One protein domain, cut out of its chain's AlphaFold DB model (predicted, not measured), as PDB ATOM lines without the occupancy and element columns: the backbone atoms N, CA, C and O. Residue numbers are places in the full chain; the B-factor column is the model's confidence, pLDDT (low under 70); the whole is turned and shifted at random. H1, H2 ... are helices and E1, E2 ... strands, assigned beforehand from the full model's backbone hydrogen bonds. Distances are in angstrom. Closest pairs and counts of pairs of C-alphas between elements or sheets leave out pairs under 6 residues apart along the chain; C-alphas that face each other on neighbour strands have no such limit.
ATOM      1  N   SER A   3      23.964 -25.261 -31.751       86.31
ATOM      2  CA  SER A   3      23.215 -26.450 -31.337       86.31
ATOM      3  C   SER A   3      22.228 -26.100 -30.225       86.31
ATOM      4  O   SER A   3      22.515 -25.272 -29.358       86.31
ATOM      5  N   ILE A   4      21.055 -26.721 -30.265       85.06
ATOM      6  CA  ILE A   4      20.046 -26.643 -29.213       85.06
ATOM      7  C   ILE A   4      19.885 -28.043 -28.640       85.06
ATOM      8  O   ILE A   4      19.633 -29.002 -29.372       85.06
ATOM      9  N   HIS A   5      20.054 -28.152 -27.331       86.69
ATOM     10  CA  HIS A   5      19.965 -29.405 -26.605       86.69
ATOM     11  C   HIS A   5      18.516 -29.727 -26.226       86.69
ATOM     12  O   HIS A   5      17.654 -28.846 -26.159       86.69
ATOM     13  N   HIS A   6      18.227 -31.000 -25.959       81.62
ATOM     14  CA  HIS A   6      16.884 -31.435 -25.552       81.62
ATOM     15  C   HIS A   6      16.425 -30.873 -24.199       81.62
ATOM     16  O   HIS A   6      15.225 -30.802 -23.936       81.62
ATOM     17  N   ASP A   7      17.357 -30.441 -23.351       81.69
ATOM     18  CA  ASP A   7      17.073 -29.744 -22.094       81.69
ATOM     19  C   ASP A   7      16.710 -28.257 -22.296       81.69
ATOM     20  O   ASP A   7      16.407 -27.549 -21.333       81.69
ATOM     21  N   GLY A   8      16.717 -27.778 -23.547       76.69
ATOM     22  CA  GLY A   8      16.467 -26.388 -23.911       76.69
ATOM     23  C   GLY A   8      17.672 -25.470 -23.697       76.69
ATOM     24  O   GLY A   8      17.533 -24.251 -23.824       76.69
ATOM     25  N   SER A   9      18.845 -26.022 -23.369       81.88
ATOM     26  CA  SER A   9      20.084 -25.258 -23.302       81.88
ATOM     27  C   SER A   9      20.657 -25.011 -24.698       81.88
ATOM     28  O   SER A   9      20.476 -25.786 -25.643       81.88
ATOM     29  N   TYR A  10      21.350 -23.884 -24.833       84.31
ATOM     30  CA  TYR A  10      22.053 -23.537 -26.056       84.31
ATOM     31  C   TYR A  10      23.491 -24.050 -25.981       84.31
ATOM     32  O   TYR A  10      24.157 -23.883 -24.959       84.31
ATOM     33  N   GLY A  11      23.979 -24.628 -27.075       81.56
ATOM     34  CA  GLY A  11      25.367 -25.028 -27.281       81.56
ATOM     35  C   GLY A  11      26.228 -23.889 -27.838       81.56
ATOM     36  O   GLY A  11      25.730 -22.830 -28.248       81.56
ATOM     37  N   LYS A  12      27.555 -24.039 -27.743       82.94
ATOM     38  CA  LYS A  12      28.499 -22.955 -28.065       82.94
ATOM     39  C   LYS A  12      28.331 -22.504 -29.518       82.94
ATOM     40  O   LYS A  12      28.230 -23.326 -30.423       82.94
ATOM     41  N   LEU A  13      28.379 -21.190 -29.734       84.81
ATOM     42  CA  LEU A  13      28.420 -20.604 -31.072       84.81
ATOM     43  C   LEU A  13      29.722 -21.018 -31.754       84.81
ATOM     44  O   LEU A  13      30.807 -20.638 -31.310       84.81
ATOM     45  N   LYS A  14      29.605 -21.800 -32.825       81.50
ATOM     46  CA  LYS A  14      30.732 -22.198 -33.664       81.50
ATOM     47  C   LYS A  14      30.364 -22.050 -35.143       81.50
ATOM     48  O   LYS A  14      29.193 -22.222 -35.516       81.50
ATOM     49  N   PRO A  15      31.334 -21.694 -35.999       78.00
ATOM     50  CA  PRO A  15      31.205 -21.970 -37.417       78.00
ATOM     51  C   PRO A  15      31.283 -23.491 -37.569       78.00
ATOM     52  O   PRO A  15      32.306 -24.073 -37.234       78.00
ATOM     53  N   PHE A  16      30.189 -24.126 -37.983       73.31
ATOM     54  CA  PHE A  16      30.222 -25.535 -38.359       73.31
ATOM     55  C   PHE A  16      30.327 -25.626 -39.873       73.31
ATOM     56  O   PHE A  16      29.621 -24.908 -40.589       73.31
ATOM     57  N   SER A  17      31.187 -26.516 -40.353       79.81
ATOM     58  CA  SER A  17      31.053 -27.038 -41.709       79.81
ATOM     59  C   SER A  17      29.819 -27.951 -41.794       79.81
ATOM     60  O   SER A  17      29.272 -28.396 -40.780       79.81
ATOM     61  N   GLN A  18      29.357 -28.251 -43.009       79.56
ATOM     62  CA  GLN A  18      28.227 -29.165 -43.209       79.56
ATOM     63  C   GLN A  18      28.484 -30.550 -42.584       79.56
ATOM     64  O   GLN A  18      27.568 -31.164 -42.038       79.56
ATOM     65  N   GLU A  19      29.730 -31.022 -42.626       84.62
ATOM     66  CA  GLU A  19      30.143 -32.309 -42.060       84.62
ATOM     67  C   GLU A  19      30.110 -32.295 -40.528       84.62
ATOM     68  O   GLU A  19      29.575 -33.214 -39.907       84.62
ATOM     69  N   GLU A  20      30.597 -31.214 -39.913       82.00
ATOM     70  CA  GLU A  20      30.586 -31.044 -38.457       82.00
ATOM     71  C   GLU A  20      29.157 -30.923 -37.909       82.00
ATOM     72  O   GLU A  20      28.847 -31.470 -36.851       82.00
ATOM     73  N   MET A  21      28.255 -30.276 -38.654       81.94
ATOM     74  CA  MET A  21      26.834 -30.200 -38.301       81.94
ATOM     75  C   MET A  21      26.184 -31.589 -38.270       81.94
ATOM     76  O   MET A  21      25.451 -31.912 -37.336       81.94
ATOM     77  N   LEU A  22      26.452 -32.424 -39.280       84.81
ATOM     78  CA  LEU A  22      25.934 -33.793 -39.333       84.81
ATOM     79  C   LEU A  22      26.481 -34.654 -38.195       84.81
ATOM     80  O   LEU A  22      25.797 -35.566 -37.735       84.81
ATOM     81  N   GLN A  23      27.704 -34.385 -37.746       86.00
ATOM     82  CA  GLN A  23      28.300 -35.083 -36.617       86.00
ATOM     83  C   GLN A  23      27.681 -34.647 -35.283       86.00
ATOM     84  O   GLN A  23      27.388 -35.502 -34.456       86.00
ATOM     85  N   GLU A  24      27.396 -33.356 -35.104       81.50
ATOM     86  CA  GLU A  24      26.682 -32.848 -33.924       81.50
ATOM     87  C   GLU A  24      25.232 -33.334 -33.850       81.50
ATOM     88  O   GLU A  24      24.756 -33.677 -32.775       81.50
ATOM     89  N   LEU A  25      24.532 -33.456 -34.980       84.19
ATOM     90  CA  LEU A  25      23.175 -34.021 -35.008       84.19
ATOM     91  C   LEU A  25      23.125 -35.515 -34.656       84.19
ATOM     92  O   LEU A  25      22.058 -36.031 -34.334       84.19
ATOM     93  N   LYS A  26      24.256 -36.229 -34.717       88.44
ATOM     94  CA  LYS A  26      24.345 -37.612 -34.226       88.44
ATOM     95  C   LYS A  26      24.449 -37.680 -32.702       88.44
ATOM     96  O   LYS A  26      24.285 -38.769 -32.152       88.44
ATOM     97  N   ASN A  27      24.729 -36.565 -32.022       85.94
ATOM     98  CA  ASN A  27      24.775 -36.537 -30.568       85.94
ATOM     99  C   ASN A  27      23.347 -36.664 -30.012       85.94
ATOM    100  O   ASN A  27      22.492 -35.848 -30.354       85.94
ATOM    101  N   PRO A  28      23.077 -37.637 -29.122       86.06
ATOM    102  CA  PRO A  28      21.730 -37.887 -28.602       86.06
ATOM    103  C   PRO A  28      21.188 -36.739 -27.738       86.06
ATOM    104  O   PRO A  28      19.985 -36.656 -27.509       86.06
ATOM    105  N   ASP A  29      22.063 -35.847 -27.273       84.56
ATOM    106  CA  ASP A  29      21.699 -34.696 -26.447       84.56
ATOM    107  C   ASP A  29      21.310 -33.462 -27.279       84.56
ATOM    108  O   ASP A  29      20.798 -32.483 -26.729       84.56
ATOM    109  N   VAL A  30      21.560 -33.478 -28.593       83.69
ATOM    110  CA  VAL A  30      21.277 -32.364 -29.504       83.69
ATOM    111  C   VAL A  30      19.927 -32.590 -30.173       83.69
ATOM    112  O   VAL A  30      19.731 -33.545 -30.914       83.69
ATOM    113  N   SER A  31      19.001 -31.661 -29.951       86.44
ATOM    114  CA  SER A  31      17.685 -31.689 -30.586       86.44
ATOM    115  C   SER A  31      17.751 -31.260 -32.048       86.44
ATOM    116  O   SER A  31      17.154 -31.905 -32.904       86.44
ATOM    117  N   HIS A  32      18.417 -30.139 -32.327       85.88
ATOM    118  CA  HIS A  32      18.602 -29.608 -33.676       85.88
ATOM    119  C   HIS A  32      19.718 -28.554 -33.695       85.88
ATOM    120  O   HIS A  32      20.169 -28.079 -32.649       85.88
ATOM    121  N   VAL A  33      20.168 -28.181 -34.895       86.00
ATOM    122  CA  VAL A  33      21.174 -27.133 -35.111       86.00
ATOM    123  C   VAL A  33      20.540 -25.981 -35.884       86.00
ATOM    124  O   VAL A  33      20.005 -26.176 -36.971       86.00
ATOM    125  N   GLU A  34      20.624 -24.772 -35.335       84.44
ATOM    126  CA  GLU A  34      20.187 -23.555 -36.011       84.44
ATOM    127  C   GLU A  34      21.320 -22.950 -36.845       84.44
ATOM    128  O   GLU A  34      22.418 -22.638 -36.355       84.44
ATOM    129  N   VAL A  35      21.024 -22.743 -38.127       86.50
ATOM    130  CA  VAL A  35      21.878 -22.025 -39.073       86.50
ATOM    131  C   VAL A  35      21.399 -20.580 -39.150       86.50
ATOM    132  O   VAL A  35      20.213 -20.318 -39.316       86.50
ATOM    133  N   PHE A  36      22.321 -19.638 -38.989       84.44
ATOM    134  CA  PHE A  36      22.044 -18.205 -39.001       84.44
ATOM    135  C   PHE A  36      23.236 -17.472 -39.626       84.44
ATOM    136  O   PHE A  36      24.343 -18.020 -39.686       84.44
ATOM    137  N   GLU A  37      23.013 -16.247 -40.090       84.62
ATOM    138  CA  GLU A  37      24.052 -15.426 -40.708       84.62
ATOM    139  C   GLU A  37      25.007 -14.879 -39.645       84.62
ATOM    140  O   GLU A  37      24.597 -14.365 -38.608       84.62
ATOM    141  N   ALA A  38      26.313 -14.952 -39.892       81.81
ATOM    142  CA  ALA A  38      27.323 -14.490 -38.942       81.81
ATOM    143  C   ALA A  38      27.457 -12.950 -38.913       81.81
ATOM    144  O   ALA A  38      28.559 -12.416 -38.994       81.81
ATOM    145  N   THR A  39      26.342 -12.226 -38.801       88.38
ATOM    146  CA  THR A  39      26.330 -10.777 -38.586       88.38
ATOM    147  C   THR A  39      26.614 -10.454 -37.119       88.38
ATOM    148  O   THR A  39      26.267 -11.216 -36.210       88.38
ATOM    149  N   GLU A  40      27.244  -9.307 -36.856       86.69
ATOM    150  CA  GLU A  40      27.605  -8.909 -35.488       86.69
ATOM    151  C   GLU A  40      26.394  -8.830 -34.549       86.69
ATOM    152  O   GLU A  40      26.485  -9.185 -33.370       86.69
ATOM    153  N   GLU A  41      25.251  -8.377 -35.064       87.06
ATOM    154  CA  GLU A  41      24.006  -8.258 -34.306       87.06
ATOM    155  C   GLU A  41      23.472  -9.627 -33.883       87.06
ATOM    156  O   GLU A  41      23.138  -9.827 -32.711       87.06
ATOM    157  N   GLN A  42      23.453 -10.595 -34.806       84.38
ATOM    158  CA  GLN A  42      22.997 -11.953 -34.515       84.38
ATOM    159  C   GLN A  42      23.938 -12.653 -33.534       84.38
ATOM    160  O   GLN A  42      23.472 -13.278 -32.579       84.38
ATOM    161  N   ILE A  43      25.254 -12.487 -33.689       85.44
ATOM    162  CA  ILE A  43      26.235 -13.044 -32.748       85.44
ATOM    163  C   ILE A  43      26.012 -12.473 -31.339       85.44
ATOM    164  O   ILE A  43      25.902 -13.242 -30.379       85.44
ATOM    165  N   LYS A  44      25.869 -11.147 -31.200       86.44
ATOM    166  CA  LYS A  44      25.590 -10.491 -29.906       86.44
ATOM    167  C   LYS A  44      24.268 -10.960 -29.297       86.44
ATOM    168  O   LYS A  44      24.192 -11.173 -28.087       86.44
ATOM    169  N   TYR A  45      23.227 -11.136 -30.109       85.88
ATOM    170  CA  TYR A  45      21.933 -11.648 -29.654       85.88
ATOM    171  C   TYR A  45      22.047 -13.073 -29.095       85.88
ATOM    172  O   TYR A  45      21.605 -13.341 -27.976       85.88
ATOM    173  N   ARG A  46      22.712 -13.979 -29.817       83.94
ATOM    174  CA  ARG A  46      22.884 -15.375 -29.384       83.94
ATOM    175  C   ARG A  46      23.791 -15.516 -28.162       83.94
ATOM    176  O   ARG A  46      23.517 -16.337 -27.289       83.94
ATOM    177  N   GLN A  47      24.822 -14.680 -28.041       82.44
ATOM    178  CA  GLN A  47      25.645 -14.615 -26.827       82.44
ATOM    179  C   GLN A  47      24.817 -14.238 -25.587       82.44
ATOM    180  O   GLN A  47      25.044 -14.782 -24.506       82.44
ATOM    181  N   LYS A  48      23.816 -13.354 -25.727       82.12
ATOM    182  CA  LYS A  48      22.890 -13.030 -24.628       82.12
ATOM    183  C   LYS A  48      22.005 -14.216 -24.240       82.12
ATOM    184  O   LYS A  48      21.783 -14.411 -23.048       82.12
ATOM    185  N   LEU A  49      21.538 -15.010 -25.208       75.12
ATOM    186  CA  LEU A  49      20.747 -16.223 -24.946       75.12
ATOM    187  C   LEU A  49      21.547 -17.284 -24.184       75.12
ATOM    188  O   LEU A  49      21.024 -17.911 -23.267       75.12
ATOM    189  N   PHE A  50      22.833 -17.428 -24.499       69.69
ATOM    190  CA  PHE A  50      23.728 -18.337 -23.780       69.69
ATOM    191  C   PHE A  50      23.825 -18.019 -22.281       69.69
ATOM    192  O   PHE A  50      23.886 -18.910 -21.439       69.69
ATOM    193  N   ASN A  51      23.813 -16.727 -21.946       64.94
ATOM    194  CA  ASN A  51      23.950 -16.239 -20.575       64.94
ATOM    195  C   ASN A  51      22.604 -16.032 -19.872       64.94
ATOM    196  O   ASN A  51      22.572 -15.743 -18.670       64.94
ATOM    197  N   SER A  52      21.485 -16.154 -20.590       63.25
ATOM    198  CA  SER A  52      20.173 -16.061 -19.972       63.25
ATOM    199  C   SER A  52      19.905 -17.337 -19.183       63.25
ATOM    200  O   SER A  52      19.556 -18.371 -19.745       63.25
TER     201      SER A  52
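AT A GLANCE: This is residues 3 to 52 of the 65 residues of an uncharacterized protein of Flavobacterium sp. 9 (UniProt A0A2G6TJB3). A small, flat domain has a short two-stranded ribbon, E1 and E2, with helix H1 near it towards one end of the longest axis and helix H2 set off at the other end. Between the ribbon and H2 passes part of a long stretch with no named element, residues 6 to 17. The printed part has 50 residues with two named strands and two named helices, in the order E1, H1, E2, H2; the sheet E1 - E2 is antiparallel and the class is mixed, helices and strands. The whole is compact, with a radius of gyration of the C-alphas of 11.1 A and spans of 29 by 24 by 11 A.

HOW THE PARTS SIT: E1, residues 3 to 5, and E2, residues 30 to 34, are antiparallel neighbours, their directions 149 degrees apart. N 4 and O 32 are 2.9 A apart, and N 31 and O 4 are 2.8 A apart, both within hydrogen-bond range. H1, residues 18 to 24, has its closest C-alphas to E2 at Glu 24 and Val 30, 7.0 A apart. H2, residues 40 to 51, is apart from E1 and from H1. In H1 and H2 every O i to N i+4 pair is within hydrogen-bond range.

IN THESE COORDINATES: E1 begins at C-alpha 3 (23.215, -26.450, -31.337). H1 is 10.1 A from first to last C-alpha, E2 11.0 A and H2 17.0 A. H2 ends at C-alpha 51 (23.950, -16.239, -20.575).

THE WHOLE: The two C-alphas farthest apart, those of Pro 28 and Glu 40, are 30.4 A apart. The printed part has no cut. The link from E1 to H1 is long, with 12 residues; the other two are tight. Mean pLDDT of the printed part is 82.5, and residues 50 to 52 are under 70.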